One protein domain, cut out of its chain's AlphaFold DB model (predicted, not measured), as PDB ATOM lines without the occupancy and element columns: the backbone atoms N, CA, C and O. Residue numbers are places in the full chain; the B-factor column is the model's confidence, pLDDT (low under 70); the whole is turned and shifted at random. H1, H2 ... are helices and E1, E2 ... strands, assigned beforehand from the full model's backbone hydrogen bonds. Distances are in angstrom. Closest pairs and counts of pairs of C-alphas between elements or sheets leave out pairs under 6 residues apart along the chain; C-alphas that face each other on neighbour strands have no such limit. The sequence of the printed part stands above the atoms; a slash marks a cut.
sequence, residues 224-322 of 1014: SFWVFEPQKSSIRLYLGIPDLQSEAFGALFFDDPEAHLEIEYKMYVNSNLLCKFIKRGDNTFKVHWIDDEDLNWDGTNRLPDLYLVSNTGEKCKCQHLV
ATOM      1  N   SER A 224      12.957 -37.289 -38.160       80.31
ATOM      2  CA  SER A 224      14.254 -37.962 -38.147       80.31
ATOM      3  C   SER A 224      15.284 -37.146 -37.377       80.31
ATOM      4  O   SER A 224      15.507 -35.975 -37.667       80.31
ATOM      5  N   PHE A 225      15.917 -37.757 -36.378       83.50
ATOM      6  CA  PHE A 225      16.966 -37.107 -35.589       83.50
ATOM      7  C   PHE A 225      17.811 -38.134 -34.839       83.50
ATOM      8  O   PHE A 225      17.406 -39.282 -34.639       83.50
ATOM      9  N   TRP A 226      19.003 -37.721 -34.413       87.75
ATOM     10  CA  TRP A 226      19.888 -38.552 -33.603       87.75
ATOM     11  C   TRP A 226      19.600 -38.357 -32.119       87.75
ATOM     12  O   TRP A 226      19.511 -37.227 -31.646       87.75
ATOM     13  N   VAL A 227      19.493 -39.462 -31.388       87.25
ATOM     14  CA  VAL A 227      19.249 -39.500 -29.946       87.25
ATOM     15  C   VAL A 227      20.482 -40.058 -29.250       87.25
ATOM     16  O   VAL A 227      20.902 -41.175 -29.542       87.25
ATOM     17  N   PHE A 228      21.057 -39.294 -28.326       87.12
ATOM     18  CA  PHE A 228      22.134 -39.735 -27.451       87.12
ATOM     19  C   PHE A 228      21.589 -40.234 -26.113       87.12
ATOM     20  O   PHE A 228      20.810 -39.541 -25.458       87.12
ATOM     21  N   GLU A 229      22.043 -41.416 -25.695       84.88
ATOM     22  CA  GLU A 229      21.670 -42.061 -24.436       84.88
ATOM     23  C   GLU A 229      22.933 -42.279 -23.579       84.88
ATOM     24  O   GLU A 229      23.611 -43.301 -23.731       84.88
ATOM     25  N   PRO A 230      23.278 -41.351 -22.657       80.69
ATOM     26  CA  PRO A 230      24.535 -41.397 -21.910       80.69
ATOM     27  C   PRO A 230      24.750 -42.701 -21.139       80.69
ATOM     28  O   PRO A 230      25.874 -43.176 -21.033       80.69
ATOM     29  N   GLN A 231      23.678 -43.311 -20.624       78.81
ATOM     30  CA  GLN A 231      23.768 -44.562 -19.861       78.81
ATOM     31  C   GLN A 231      24.130 -45.774 -20.718       78.81
ATOM     32  O   GLN A 231      24.730 -46.721 -20.214       78.81
ATOM     33  N   LYS A 232      23.760 -45.756 -22.002       80.19
ATOM     34  CA  LYS A 232      24.113 -46.811 -22.958       80.19
ATOM     35  C   LYS A 232      25.404 -46.497 -23.711       80.19
ATOM     36  O   LYS A 232      25.862 -47.330 -24.490       80.19
ATOM     37  N   SER A 233      25.968 -45.303 -23.510       83.81
ATOM     38  CA  SER A 233      27.099 -44.779 -24.276       83.81
ATOM     39  C   SER A 233      26.870 -44.861 -25.793       83.81
ATOM     40  O   SER A 233      27.812 -45.091 -26.552       83.81
ATOM     41  N   SER A 234      25.619 -44.712 -26.247       85.69
ATOM     42  CA  SER A 234      25.231 -44.918 -27.646       85.69
ATOM     43  C   SER A 234      24.439 -43.740 -28.210       85.69
ATOM     44  O   SER A 234      23.710 -43.046 -27.501       85.69
ATOM     45  N   ILE A 235      24.601 -43.519 -29.516       87.62
ATOM     46  CA  ILE A 235      23.802 -42.583 -30.309       87.62
ATOM     47  C   ILE A 235      22.993 -43.419 -31.303       87.62
ATOM     48  O   ILE A 235      23.574 -44.254 -31.993       87.62
ATOM     49  N   ARG A 236      21.680 -43.206 -31.392       87.12
ATOM     50  CA  ARG A 236      20.786 -43.923 -32.319       87.12
ATOM     51  C   ARG A 236      20.007 -42.963 -33.208       87.12
ATOM     52  O   ARG A 236      19.664 -41.868 -32.777       87.12
ATOM     53  N   LEU A 237      19.731 -43.363 -34.442       86.00
ATOM     54  CA  LEU A 237      18.860 -42.641 -35.360       86.00
ATOM     55  C   LEU A 237      17.411 -43.019 -35.061       86.00
ATOM     56  O   LEU A 237      17.024 -44.180 -35.180       86.00
ATOM     57  N   TYR A 238      16.608 -42.031 -34.697       83.31
ATOM     58  CA  TYR A 238      15.170 -42.183 -34.558       83.31
ATOM     59  C   TYR A 238      14.483 -41.797 -35.874       83.31
ATOM     60  O   TYR A 238      14.816 -40.772 -36.466       83.31
ATOM     61  N   LEU A 239      13.525 -42.618 -36.313       81.62
ATOM     62  CA  LEU A 239      12.685 -42.396 -37.494       81.62
ATOM     63  C   LEU A 239      11.209 -42.536 -37.093       81.62
ATOM     64  O   LEU A 239      10.718 -43.650 -36.918       81.62
ATOM     65  N   GLY A 240      10.519 -41.408 -36.935       76.62
ATOM     66  CA  GLY A 240       9.087 -41.336 -36.642       76.62
ATOM     67  C   GLY A 240       8.292 -41.204 -37.937       76.62
ATOM     68  O   GLY A 240       8.266 -40.130 -38.539       76.62
ATOM     69  N   ILE A 241       7.672 -42.297 -38.381       79.38
ATOM     70  CA  ILE A 241       6.975 -42.382 -39.673       79.38
ATOM     71  C   ILE A 241       5.493 -42.665 -39.418       79.38
ATOM     72  O   ILE A 241       5.146 -43.801 -39.086       79.38
ATOM     73  N   PRO A 242       4.617 -41.656 -39.541       78.12
ATOM     74  CA  PRO A 242       3.182 -41.855 -39.392       78.12
ATOM     75  C   PRO A 242       2.540 -42.329 -40.702       78.12
ATOM     76  O   PRO A 242       3.168 -42.292 -41.759       78.12
ATOM     77  N   ASP A 243       1.261 -42.702 -40.645       80.69
ATOM     78  CA  ASP A 243       0.426 -42.805 -41.846       80.69
ATOM     79  C   ASP A 243       0.354 -41.426 -42.536       80.69
ATOM     80  O   ASP A 243       0.114 -40.400 -41.888       80.69
ATOM     81  N   LEU A 244       0.571 -41.387 -43.855       81.50
ATOM     82  CA  LEU A 244       0.706 -40.143 -44.625       81.50
ATOM     83  C   LEU A 244      -0.386 -40.017 -45.687       81.50
ATOM     84  O   LEU A 244      -0.705 -40.971 -46.381       81.50
ATOM     85  N   GLN A 245      -0.927 -38.818 -45.882       82.94
ATOM     86  CA  GLN A 245      -1.748 -38.520 -47.064       82.94
ATOM     87  C   GLN A 245      -0.882 -38.570 -48.332       82.94
ATOM     88  O   GLN A 245       0.307 -38.263 -48.257       82.94
ATOM     89  N   SER A 246      -1.464 -38.888 -49.494       82.50
ATOM     90  CA  SER A 246      -0.722 -38.979 -50.769       82.50
ATOM     91  C   SER A 246       0.145 -37.745 -51.062       82.50
ATOM     92  O   SER A 246       1.278 -37.885 -51.501       82.50
ATOM     93  N   GLU A 247      -0.341 -36.543 -50.752       79.06
ATOM     94  CA  GLU A 247       0.408 -35.287 -50.920       79.06
ATOM     95  C   GLU A 247       1.656 -35.229 -50.021       79.06
ATOM     96  O   GLU A 247       2.740 -34.858 -50.465       79.06
ATOM     97  N   ALA A 248       1.516 -35.633 -48.754       77.56
ATOM     98  CA  ALA A 248       2.616 -35.672 -47.792       77.56
ATOM     99  C   ALA A 248       3.600 -36.815 -48.084       77.56
ATOM    100  O   ALA A 248       4.794 -36.670 -47.841       77.56
ATOM    101  N   PHE A 249       3.114 -37.932 -48.632       84.12
ATOM    102  CA  PHE A 249       3.951 -39.034 -49.100       84.12
ATOM    103  C   PHE A 249       4.742 -38.646 -50.359       84.12
ATOM    104  O   PHE A 249       5.935 -38.920 -50.445       84.12
ATOM    105  N   GLY A 250       4.117 -37.926 -51.298       80.25
ATOM    106  CA  GLY A 250       4.781 -37.373 -52.482       80.25
ATOM    107  C   GLY A 250       5.946 -36.438 -52.141       80.25
ATOM    108  O   GLY A 250       6.947 -36.409 -52.848       80.25
ATOM    109  N   ALA A 251       5.885 -35.747 -50.999       77.06
ATOM    110  CA  ALA A 251       6.983 -34.905 -50.524       77.06
ATOM    111  C   ALA A 251       8.277 -35.682 -50.196       77.06
ATOM    112  O   ALA A 251       9.337 -35.064 -50.106       77.06
ATOM    113  N   LEU A 252       8.221 -37.016 -50.058       80.50
ATOM    114  CA  LEU A 252       9.408 -37.869 -49.912       80.50
ATOM    115  C   LEU A 252      10.211 -37.987 -51.224       80.50
ATOM    116  O   LEU A 252      11.371 -38.384 -51.197       80.50
ATOM    117  N   PHE A 253       9.640 -37.616 -52.374       80.50
ATOM    118  CA  PHE A 253      10.305 -37.631 -53.682       80.50
ATOM    119  C   PHE A 253      10.891 -36.246 -53.994       80.50
ATOM    120  O   PHE A 253      10.447 -35.539 -54.894       80.50
ATOM    121  N   PHE A 254      11.898 -35.823 -53.220       72.12
ATOM    122  CA  PHE A 254      12.438 -34.452 -53.276       72.12
ATOM    123  C   PHE A 254      12.906 -34.000 -54.676       72.12
ATOM    124  O   PHE A 254      12.778 -32.816 -55.019       72.12
ATOM    125  N   ASP A 255      13.446 -34.931 -55.465       68.69
ATOM    126  CA  ASP A 255      13.964 -34.679 -56.814       68.69
ATOM    127  C   ASP A 255      12.902 -34.831 -57.919       68.69
ATOM    128  O   ASP A 255      13.109 -34.309 -59.014       68.69
ATOM    129  N   ASP A 256      11.763 -35.473 -57.632       71.50
ATOM    130  CA  ASP A 256      10.650 -35.671 -58.571       71.50
ATOM    131  C   ASP A 256       9.279 -35.477 -57.887       71.50
ATOM    132  O   ASP A 256       8.592 -36.439 -57.536       71.50
ATOM    133  N   PRO A 257       8.862 -34.219 -57.662       65.44
ATOM    134  CA  PRO A 257       7.609 -33.914 -56.976       65.44
ATOM    135  C   PRO A 257       6.345 -34.248 -57.790       65.44
ATOM    136  O   PRO A 257       5.251 -34.180 -57.233       65.44
ATOM    137  N   GLU A 258       6.464 -34.588 -59.081       67.56
ATOM    138  CA  GLU A 258       5.341 -35.006 -59.938       67.56
ATOM    139  C   GLU A 258       5.282 -36.532 -60.142       67.56
ATOM    140  O   GLU A 258       4.472 -37.016 -60.937       67.56
ATOM    141  N   ALA A 259       6.096 -37.297 -59.406       69.62
ATOM    142  CA  ALA A 259       6.137 -38.750 -59.501       69.62
ATOM    143  C   ALA A 259       4.741 -39.377 -59.331       69.62
ATOM    144  O   ALA A 259       4.003 -39.105 -58.374       69.62
ATOM    145  N   HIS A 260       4.375 -40.267 -60.254       76.38
ATOM    146  CA  HIS A 260       3.149 -41.046 -60.136       76.38
ATOM    147  C   HIS A 260       3.274 -42.048 -58.986       76.38
ATOM    148  O   HIS A 260       4.070 -42.982 -59.039       76.38
ATOM    149  N   LEU A 261       2.462 -41.854 -57.943       83.06
ATOM    150  CA  LEU A 261       2.490 -42.700 -56.753       83.06
ATOM    151  C   LEU A 261       1.847 -44.070 -57.015       83.06
ATOM    152  O   LEU A 261       0.635 -44.165 -57.237       83.06
ATOM    153  N   GLU A 262       2.660 -45.120 -56.927       80.38
ATOM    154  CA  GLU A 262       2.250 -46.523 -56.962       80.38
ATOM    155  C   GLU A 262       1.491 -46.946 -55.684       80.38
ATOM    156  O   GLU A 262       1.355 -46.195 -54.715       80.38
ATOM    157  N   ILE A 263       0.962 -48.174 -55.697       78.00
ATOM    158  CA  ILE A 263       0.157 -48.744 -54.604       78.00
ATOM    159  C   ILE A 263       1.033 -49.155 -53.407       78.00
ATOM    160  O   ILE A 263       0.569 -49.093 -52.268       78.00
ATOM    161  N   GLU A 264       2.290 -49.548 -53.637       83.88
ATOM    162  CA  GLU A 264       3.205 -50.016 -52.590       83.88
ATOM    163  C   GLU A 264       4.619 -49.447 -52.767       83.88
ATOM    164  O   GLU A 264       5.158 -49.425 -53.875       83.88
ATOM    165  N   TYR A 265       5.239 -49.061 -51.648       87.94
ATOM    166  CA  TYR A 265       6.659 -48.713 -51.571       87.94
ATOM    167  C   TYR A 265       7.331 -49.371 -50.364       87.94
ATOM    168  O   TYR A 265       6.746 -49.494 -49.291       87.94
ATOM    169  N   LYS A 266       8.600 -49.748 -50.510       86.81
ATOM    170  CA  LYS A 266       9.438 -50.353 -49.462       86.81
ATOM    171  C   LYS A 266      10.581 -49.419 -49.098       86.81
ATOM    172  O   LYS A 266      11.337 -49.028 -49.981       86.81
ATOM    173  N   MET A 267      10.741 -49.090 -47.818       87.31
ATOM    174  CA  MET A 267      11.814 -48.209 -47.353       87.31
ATOM    175  C   MET A 267      12.989 -48.991 -46.783       87.31
ATOM    176  O   MET A 267      12.815 -49.851 -45.920       87.31
ATOM    177  N   TYR A 268      14.192 -48.643 -47.228       83.50
ATOM    178  CA  TYR A 268      15.435 -49.283 -46.827       83.50
ATOM    179  C   TYR A 268      16.399 -48.283 -46.191       83.50
ATOM    180  O   TYR A 268      16.574 -47.180 -46.705       83.50
ATOM    181  N   VAL A 269      17.076 -48.714 -45.121       81.19
ATOM    182  CA  VAL A 269      18.204 -48.005 -44.492       81.19
ATOM    183  C   VAL A 269      19.472 -48.843 -44.667       81.19
ATOM    184  O   VAL A 269      19.544 -49.972 -44.181       81.19
ATOM    185  N   ASN A 270      20.477 -48.305 -45.362       74.81
ATOM    186  CA  ASN A 270      21.697 -48.942 -45.872       74.81
ATOM    187  C   ASN A 270      21.431 -50.138 -46.805       74.81
ATOM    188  O   ASN A 270      21.835 -50.162 -47.966       74.81
ATOM    189  N   SER A 271      20.771 -51.171 -46.293       68.12
ATOM    190  CA  SER A 271      20.312 -52.370 -47.012       68.12
ATOM    191  C   SER A 271      19.212 -53.130 -46.254       68.12
ATOM    192  O   SER A 271      18.763 -54.180 -46.721       68.12
ATOM    193  N   ASN A 272      18.790 -52.632 -45.089       73.56
ATOM    194  CA  ASN A 272      17.796 -53.270 -44.239       73.56
ATOM    195  C   ASN A 272      16.422 -52.697 -44.577       73.56
ATOM    196  O   ASN A 272      16.245 -51.480 -44.572       73.56
ATOM    197  N   LEU A 273      15.475 -53.578 -44.905       77.81
ATOM    198  CA  LEU A 273      14.079 -53.219 -45.143       77.81
ATOM    199  C   LEU A 273      13.441 -52.819 -43.811       77.81
ATOM    200  O   LEU A 273      13.229 -53.685 -42.968       77.81
ATOM    201  N   LEU A 274      13.145 -51.532 -43.643       81.25
ATOM    202  CA  LEU A 274      12.621 -50.980 -42.396       81.25
ATOM    203  C   LEU A 274      11.093 -51.104 -42.323       81.25
ATOM    204  O   LEU A 274      10.547 -51.658 -41.370       81.25
ATOM    205  N   CYS A 275      10.398 -50.604 -43.347       83.25
ATOM    206  CA  CYS A 275       8.938 -50.586 -43.400       83.25
ATOM    207  C   CYS A 275       8.407 -50.603 -44.843       83.25
ATOM    208  O   CYS A 275       9.135 -50.342 -45.804       83.25
ATOM    209  N   LYS A 276       7.115 -50.901 -44.978       86.12
ATOM    210  CA  LYS A 276       6.322 -50.808 -46.209       86.12
ATOM    211  C   LYS A 276       5.275 -49.711 -46.088       86.12
ATOM    212  O   LYS A 276       4.699 -49.533 -45.021       86.12
ATOM    213  N   PHE A 277       4.996 -49.041 -47.192       87.62
ATOM    214  CA  PHE A 277       3.897 -48.102 -47.350       87.62
ATOM    215  C   PHE A 277       2.879 -48.701 -48.311       87.62
ATOM    216  O   PHE A 277       3.249 -49.051 -49.430       87.62
ATOM    217  N   ILE A 278       1.623 -48.812 -47.884       82.38
ATOM    218  CA  ILE A 278       0.532 -49.350 -48.706       82.38
ATOM    219  C   ILE A 278      -0.544 -48.280 -48.862       82.38
ATOM    220  O   ILE A 278      -1.055 -47.758 -47.868       82.38
ATOM    221  N   LYS A 279      -0.888 -47.956 -50.108       82.06
ATOM    222  CA  LYS A 279      -1.931 -46.986 -50.437       82.06
ATOM    223  C   LYS A 279      -3.317 -47.569 -50.144       82.06
ATOM    224  O   LYS A 279      -3.677 -48.626 -50.650       82.06
ATOM    225  N   ARG A 280      -4.110 -46.858 -49.349       74.69
ATOM    226  CA  ARG A 280      -5.509 -47.157 -49.028       74.69
ATOM    227  C   ARG A 280      -6.462 -46.459 -50.000       74.69
ATOM    228  O   ARG A 280      -6.108 -45.499 -50.686       74.69
ATOM    229  N   GLY A 281      -7.714 -46.916 -50.009       59.75
ATOM    230  CA  GLY A 281      -8.793 -46.341 -50.825       59.75
ATOM    231  C   GLY A 281      -9.138 -44.875 -50.517       59.75
ATOM    232  O   GLY A 281      -9.689 -44.197 -51.378       59.75
ATOM    233  N   ASP A 282      -8.779 -44.370 -49.335       70.06
ATOM    234  CA  ASP A 282      -8.915 -42.962 -48.932       70.06
ATOM    235  C   ASP A 282      -7.720 -42.084 -49.365       70.06
ATOM    236  O   ASP A 282      -7.611 -40.937 -48.941       70.06
ATOM    237  N   ASN A 283      -6.824 -42.607 -50.216       76.69
ATOM    238  CA  ASN A 283      -5.569 -41.980 -50.648       76.69
ATOM    239  C   ASN A 283      -4.543 -41.730 -49.523       76.69
ATOM    240  O   ASN A 283      -3.606 -40.944 -49.713       76.69
ATOM    241  N   THR A 284      -4.647 -42.431 -48.393       81.44
ATOM    242  CA  THR A 284      -3.583 -42.485 -47.380       81.44
ATOM    243  C   THR A 284      -2.612 -43.633 -47.625       81.44
ATOM    244  O   THR A 284      -2.983 -44.677 -48.144       81.44
ATOM    245  N   PHE A 285      -1.354 -43.460 -47.240       84.62
ATOM    246  CA  PHE A 285      -0.335 -44.498 -47.186       84.62
ATOM    247  C   PHE A 285      -0.199 -44.985 -45.746       84.62
ATOM    248  O   PHE A 285       0.247 -44.238 -44.873       84.62
ATOM    249  N   LYS A 286      -0.579 -46.245 -45.515       83.38
ATOM    250  CA  LYS A 286      -0.401 -46.946 -44.242       83.38
ATOM    251  C   LYS A 286       1.027 -47.441 -44.103       83.38
ATOM    252  O   LYS A 286       1.533 -48.081 -45.025       83.38
ATOM    253  N   VAL A 287       1.638 -47.215 -42.944       84.06
ATOM    254  CA  VAL A 287       2.973 -47.737 -42.634       84.06
ATOM    255  C   VAL A 287       2.871 -49.111 -41.980       84.06
ATOM    256  O   VAL A 287       2.183 -49.301 -40.980       84.06
ATOM    257  N   HIS A 288       3.611 -50.074 -42.519       77.19
ATOM    258  CA  HIS A 288       3.796 -51.406 -41.952       77.19
ATOM    259  C   HIS A 288       5.268 -51.606 -41.602       77.19
ATOM    260  O   HIS A 288       6.109 -51.756 -42.489       77.19
ATOM    261  N   TRP A 289       5.587 -51.605 -40.309       74.81
ATOM    262  CA  TRP A 289       6.939 -51.867 -39.813       74.81
ATOM    263  C   TRP A 289       7.311 -53.340 -39.994       74.81
ATOM    264  O   TRP A 289       6.491 -54.231 -39.769       74.81
ATOM    265  N   ILE A 290       8.537 -53.578 -40.462       69.38
ATOM    266  CA  ILE A 290       9.048 -54.908 -40.815       69.38
ATOM    267  C   ILE A 290      10.262 -55.288 -39.973       69.38
ATOM    268  O   ILE A 290      10.453 -56.473 -39.691       69.38
ATOM    269  N   ASP A 291      11.108 -54.313 -39.642       61.94
ATOM    270  CA  ASP A 291      12.311 -54.518 -38.843       61.94
ATOM    271  C   ASP A 291      12.268 -53.685 -37.564       61.94
ATOM    272  O   ASP A 291      11.815 -52.537 -37.558       61.94
ATOM    273  N   ASP A 292      12.773 -54.304 -36.502       55.53
ATOM    274  CA  ASP A 292      12.684 -53.848 -35.127       55.53
ATOM    275  C   ASP A 292      14.024 -53.280 -34.605       55.53
ATOM    276  O   ASP A 292      14.059 -52.726 -33.511       55.53
ATOM    277  N   GLU A 293      15.138 -53.416 -35.345       59.91
ATOM    278  CA  GLU A 293      16.484 -53.058 -34.856       59.91
ATOM    279  C   GLU A 293      16.705 -51.553 -34.631       59.91
ATOM    280  O   GLU A 293      16.401 -50.714 -35.482       59.91
ATOM    281  N   ASP A 294      17.350 -51.221 -33.503       66.88
ATOM    282  CA  ASP A 294      17.843 -49.869 -33.244       66.88
ATOM    283  C   ASP A 294      18.884 -49.473 -34.301       66.88
ATOM    284  O   ASP A 294      19.935 -50.109 -34.446       66.88
ATOM    285  N   LEU A 295      18.626 -48.367 -35.000       79.75
ATOM    286  CA  LEU A 295      19.545 -47.781 -35.972       79.75
ATOM    287  C   LEU A 295      20.687 -47.053 -35.250       79.75
ATOM    288  O   LEU A 295      20.755 -45.824 -35.216       79.75
ATOM    289  N   ASN A 296      21.580 -47.810 -34.620       81.50
ATOM    290  CA  ASN A 296      22.712 -47.254 -33.887       81.50
ATOM    291  C   ASN A 296      23.722 -46.597 -34.831       81.50
ATOM    292  O   ASN A 296      24.018 -47.095 -35.920       81.50
ATOM    293  N   TRP A 297      24.285 -45.477 -34.388       83.38
ATOM    294  CA  TRP A 297      25.400 -44.840 -35.064       83.38
ATOM    295  C   TRP A 297      26.630 -45.745 -34.969       83.38
ATOM    296  O   TRP A 297      27.066 -46.121 -33.884       83.38
ATOM    297  N   ASP A 298      27.210 -46.068 -36.120       72.75
ATOM    298  CA  ASP A 298      28.375 -46.948 -36.264       72.75
ATOM    299  C   ASP A 298      29.705 -46.275 -35.860       72.75
ATOM    300  O   ASP A 298      30.780 -46.839 -36.060       72.75
ATOM    301  N   GLY A 299      29.653 -45.049 -35.321       72.75
ATOM    302  CA  GLY A 299      30.829 -44.235 -35.006       72.75
ATOM    303  C   GLY A 299      31.561 -43.717 -36.246       72.75
ATOM    304  O   GLY A 299      32.630 -43.112 -36.129       72.75
ATOM    305  N   THR A 300      31.021 -43.952 -37.448       70.62
ATOM    306  CA  THR A 300      31.625 -43.489 -38.693       70.62
ATOM    307  C   THR A 300      31.099 -42.109 -39.070       70.62
ATOM    308  O   THR A 300      29.936 -41.761 -38.865       70.62
ATOM    309  N   ASN A 301      31.947 -41.309 -39.716       68.56
ATOM    310  CA  ASN A 301      31.538 -40.024 -40.282       68.56
ATOM    311  C   ASN A 301      30.837 -40.228 -41.639       68.56
ATOM    312  O   ASN A 301      31.221 -39.582 -42.609       68.56
ATOM    313  N   ARG A 302      29.897 -41.173 -41.763       73.19
ATOM    314  CA  ARG A 302      29.219 -41.510 -43.028       73.19
ATOM    315  C   ARG A 302      27.708 -41.566 -42.824       73.19
ATOM    316  O   ARG A 302      27.243 -42.270 -41.933       73.19
ATOM    317  N   LEU A 303      26.937 -40.868 -43.655       72.00
ATOM    318  CA  LEU A 303      25.471 -40.875 -43.555       72.00
ATOM    319  C   LEU A 303      24.898 -42.260 -43.885       72.00
ATOM    320  O   LEU A 303      25.453 -42.930 -44.761       72.00
ATOM    321  N   PRO A 304      23.840 -42.721 -43.195       77.31
ATOM    322  CA  PRO A 304      23.136 -43.936 -43.591       77.31
ATOM    323  C   PRO A 304      22.400 -43.706 -44.921       77.31
ATOM    324  O   PRO A 304      21.817 -42.641 -45.109       77.31
ATOM    325  N   ASP A 305      22.427 -44.689 -45.823       76.19
ATOM    326  CA  ASP A 305      21.781 -44.617 -47.148       76.19
ATOM    327  C   ASP A 305      20.276 -44.899 -47.021       76.19
ATOM    328  O   ASP A 305      19.893 -46.008 -46.658       76.19
ATOM    329  N   LEU A 306      19.416 -43.912 -47.280       83.25
ATOM    330  CA  LEU A 306      17.958 -44.058 -47.169       83.25
ATOM    331  C   LEU A 306      17.296 -43.992 -48.549       83.25
ATOM    332  O   LEU A 306      17.473 -43.013 -49.278       83.25
ATOM    333  N   TYR A 307      16.493 -44.999 -48.902       83.88
ATOM    334  CA  TYR A 307      15.796 -45.048 -50.192       83.88
ATOM    335  C   TYR A 307      14.469 -45.814 -50.143       83.88
ATOM    336  O   TYR A 307      14.270 -46.695 -49.307       83.88
ATOM    337  N   LEU A 308      13.577 -45.485 -51.078       87.06
ATOM    338  CA  LEU A 308      12.333 -46.188 -51.368       87.06
ATOM    339  C   LEU A 308      12.502 -47.057 -52.617       87.06
ATOM    340  O   LEU A 308      13.192 -46.671 -53.559       87.06
ATOM    341  N   VAL A 309      11.860 -48.219 -52.627       83.38
ATOM    342  CA  VAL A 309      11.738 -49.093 -53.797       83.38
ATOM    343  C   VAL A 309      10.256 -49.302 -54.080       83.38
ATOM    344  O   VAL A 309       9.523 -49.719 -53.181       83.38
ATOM    345  N   SER A 310       9.814 -48.978 -55.292       80.38
ATOM    346  CA  SER A 310       8.433 -49.174 -55.742       80.38
ATOM    347  C   SER A 310       8.124 -50.654 -56.003       80.38
ATOM    348  O   SER A 310       9.018 -51.509 -55.977       80.38
ATOM    349  N   ASN A 311       6.863 -50.987 -56.285       68.06
ATOM    350  CA  ASN A 311       6.480 -52.356 -56.630       68.06
ATOM    351  C   ASN A 311       7.057 -52.786 -57.992       68.06
ATOM    352  O   ASN A 311       7.376 -53.957 -58.201       68.06
ATOM    353  N   THR A 312       7.257 -51.835 -58.908       63.56
ATOM    354  CA  THR A 312       7.926 -52.071 -60.200       63.56
ATOM    355  C   THR A 312       9.447 -52.248 -60.081       63.56
ATOM    356  O   THR A 312      10.099 -52.658 -61.043       63.56
ATOM    357  N   GLY A 313      10.015 -52.009 -58.892       65.50
ATOM    358  CA  GLY A 313      11.447 -52.117 -58.615       65.50
ATOM    359  C   GLY A 313      12.227 -50.827 -58.870       65.50
ATOM    360  O   GLY A 313      13.458 -50.849 -58.836       65.50
ATOM    361  N   GLU A 314      11.541 -49.707 -59.112       74.12
ATOM    362  CA  GLU A 314      12.172 -48.397 -59.247       74.12
ATOM    363  C   GLU A 314      12.676 -47.903 -57.888       74.12
ATOM    364  O   GLU A 314      11.966 -47.955 -56.881       74.12
ATOM    365  N   LYS A 315      13.922 -47.425 -57.850       78.75
ATOM    366  CA  LYS A 315      14.591 -46.980 -56.626       78.75
ATOM    367  C   LYS A 315      14.661 -45.456 -56.571       78.75
ATOM    368  O   LYS A 315      15.339 -44.839 -57.386       78.75
ATOM    369  N   CYS A 316      14.059 -44.862 -55.543       81.00
ATOM    370  CA  CYS A 316      14.114 -43.428 -55.271       81.00
ATOM    371  C   CYS A 316      14.925 -43.136 -53.999       81.00
ATOM    372  O   CYS A 316      14.670 -43.711 -52.941       81.00
ATOM    373  N   LYS A 317      15.910 -42.234 -54.069       79.00
ATOM    374  CA  LYS A 317      16.722 -41.853 -52.902       79.00
ATOM    375  C   LYS A 317      15.976 -40.859 -52.011       79.00
ATOM    376  O   LYS A 317      15.479 -39.842 -52.475       79.00
ATOM    377  N   CYS A 318      15.990 -41.110 -50.706       80.12
ATOM    378  CA  CYS A 318      15.348 -40.284 -49.681       80.12
ATOM    379  C   CYS A 318      16.370 -39.689 -48.694       80.12
ATOM    380  O   CYS A 318      16.039 -39.376 -47.554       80.12
ATOM    381  N   GLN A 319      17.629 -39.515 -49.117       76.50
ATOM    382  CA  GLN A 319      18.734 -39.100 -48.239       76.50
ATOM    383  C   GLN A 319      18.483 -37.770 -47.511       76.50
ATOM    384  O   GLN A 319      18.991 -37.560 -46.414       76.50
ATOM    385  N   HIS A 320      17.675 -36.882 -48.092       74.25
ATOM    386  CA  HIS A 320      17.318 -35.595 -47.495       74.25
ATOM    387  C   HIS A 320      16.633 -35.716 -46.123       74.25
ATOM    388  O   HIS A 320      16.694 -34.761 -45.348       74.25
ATOM    389  N   LEU A 321      16.029 -36.870 -45.816       76.19
ATOM    390  CA  LEU A 321      15.403 -37.154 -44.525       76.19
ATOM    391  C   LEU A 321      16.435 -37.438 -43.427       76.19
ATOM    392  O   LEU A 321      16.133 -37.258 -42.258       76.19
ATOM    393  N   VAL A 322      17.657 -37.867 -43.751       77.50
ATOM    394  CA  VAL A 322      18.737 -38.056 -42.767       77.50
ATOM    395  C   VAL A 322      19.939 -37.270 -43.259       77.50
ATOM    396  O   VAL A 322      20.798 -37.785 -43.974       77.50
TER     397      VAL A 322
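Overview. This is residues 224 to 322 of the 1014 residues of an uncharacterized protein of Pedobacter sp. OK701 (UniProt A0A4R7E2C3). A strongly twisted sheet of five strands makes the main body, and a separate hairpin, E1 and E2, makes one end of the elongated whole. The long loop of residues 290 to 305 reaches from the sheet to this hairpin and back, and one short helix, H1, only grazes the sheet. The printed part has 99 residues, with E1 E2 H1 E3 E4 E5 E6 E7 along the chain; the larger sheet has the order E5 E4 E3 E6 E7, antiparallel throughout. The class is mostly strand, with 46 residues, under half, in named elements; the whole is compact, with a radius of gyration of the C-alphas of 14.4 A and spans of 45 by 23 by 20 A.

Along the chain. E4, residues 272 to 279, is 21.6 A long and begins at C-alpha (17.796, -53.270, -44.239). E3 is residues 264 to 269, 17.2 A; E5 is 284 to 289, 16.0 A; E6 is 306 to 310, 13.8 A; E7 is 315 to 317, ending at C-alpha (16.722, -41.853, -52.902). E1, residues 224 to 229, begins at C-alpha (14.254, -37.962, -38.147); E2 is 234 to 240, 18.8 A. H1 is 246 to 250.

Arrangement. E3, E4 and E5 form a meander, each strand the antiparallel neighbour of the one before; with E6 beside E3 they form a Greek key. N 267 and O 275 of E3 and E4 are 2.9 A apart, N 286 and O 278 of E5 and E4 2.8 A, N 266 and O 309 of E3 and E6 2.8 A, and N 308 and O 316 of the hairpin E6 and E7 2.8 A. In the hairpin E1 and E2, N 227 and O 236 are 2.8 A apart. Residues 236 to 237 of E2 pair with 295 to 296, antiparallel. The closest C-alphas of H1 and E5, Ser 246 and Thr 284, are 5.7 A apart; in H1 every O i to N i+4 pair is within hydrogen-bond range.

Size, cuts and confidence. The C-alphas farthest apart, Gln 231 and His 260, are 45.4 A apart. The printed part has no cut; the links H1 to E3 and E5 to E6 are long. The mean pLDDT of the printed part is 78.1, and 15 residues are under 70, among them 290 to 294 and 311 to 313.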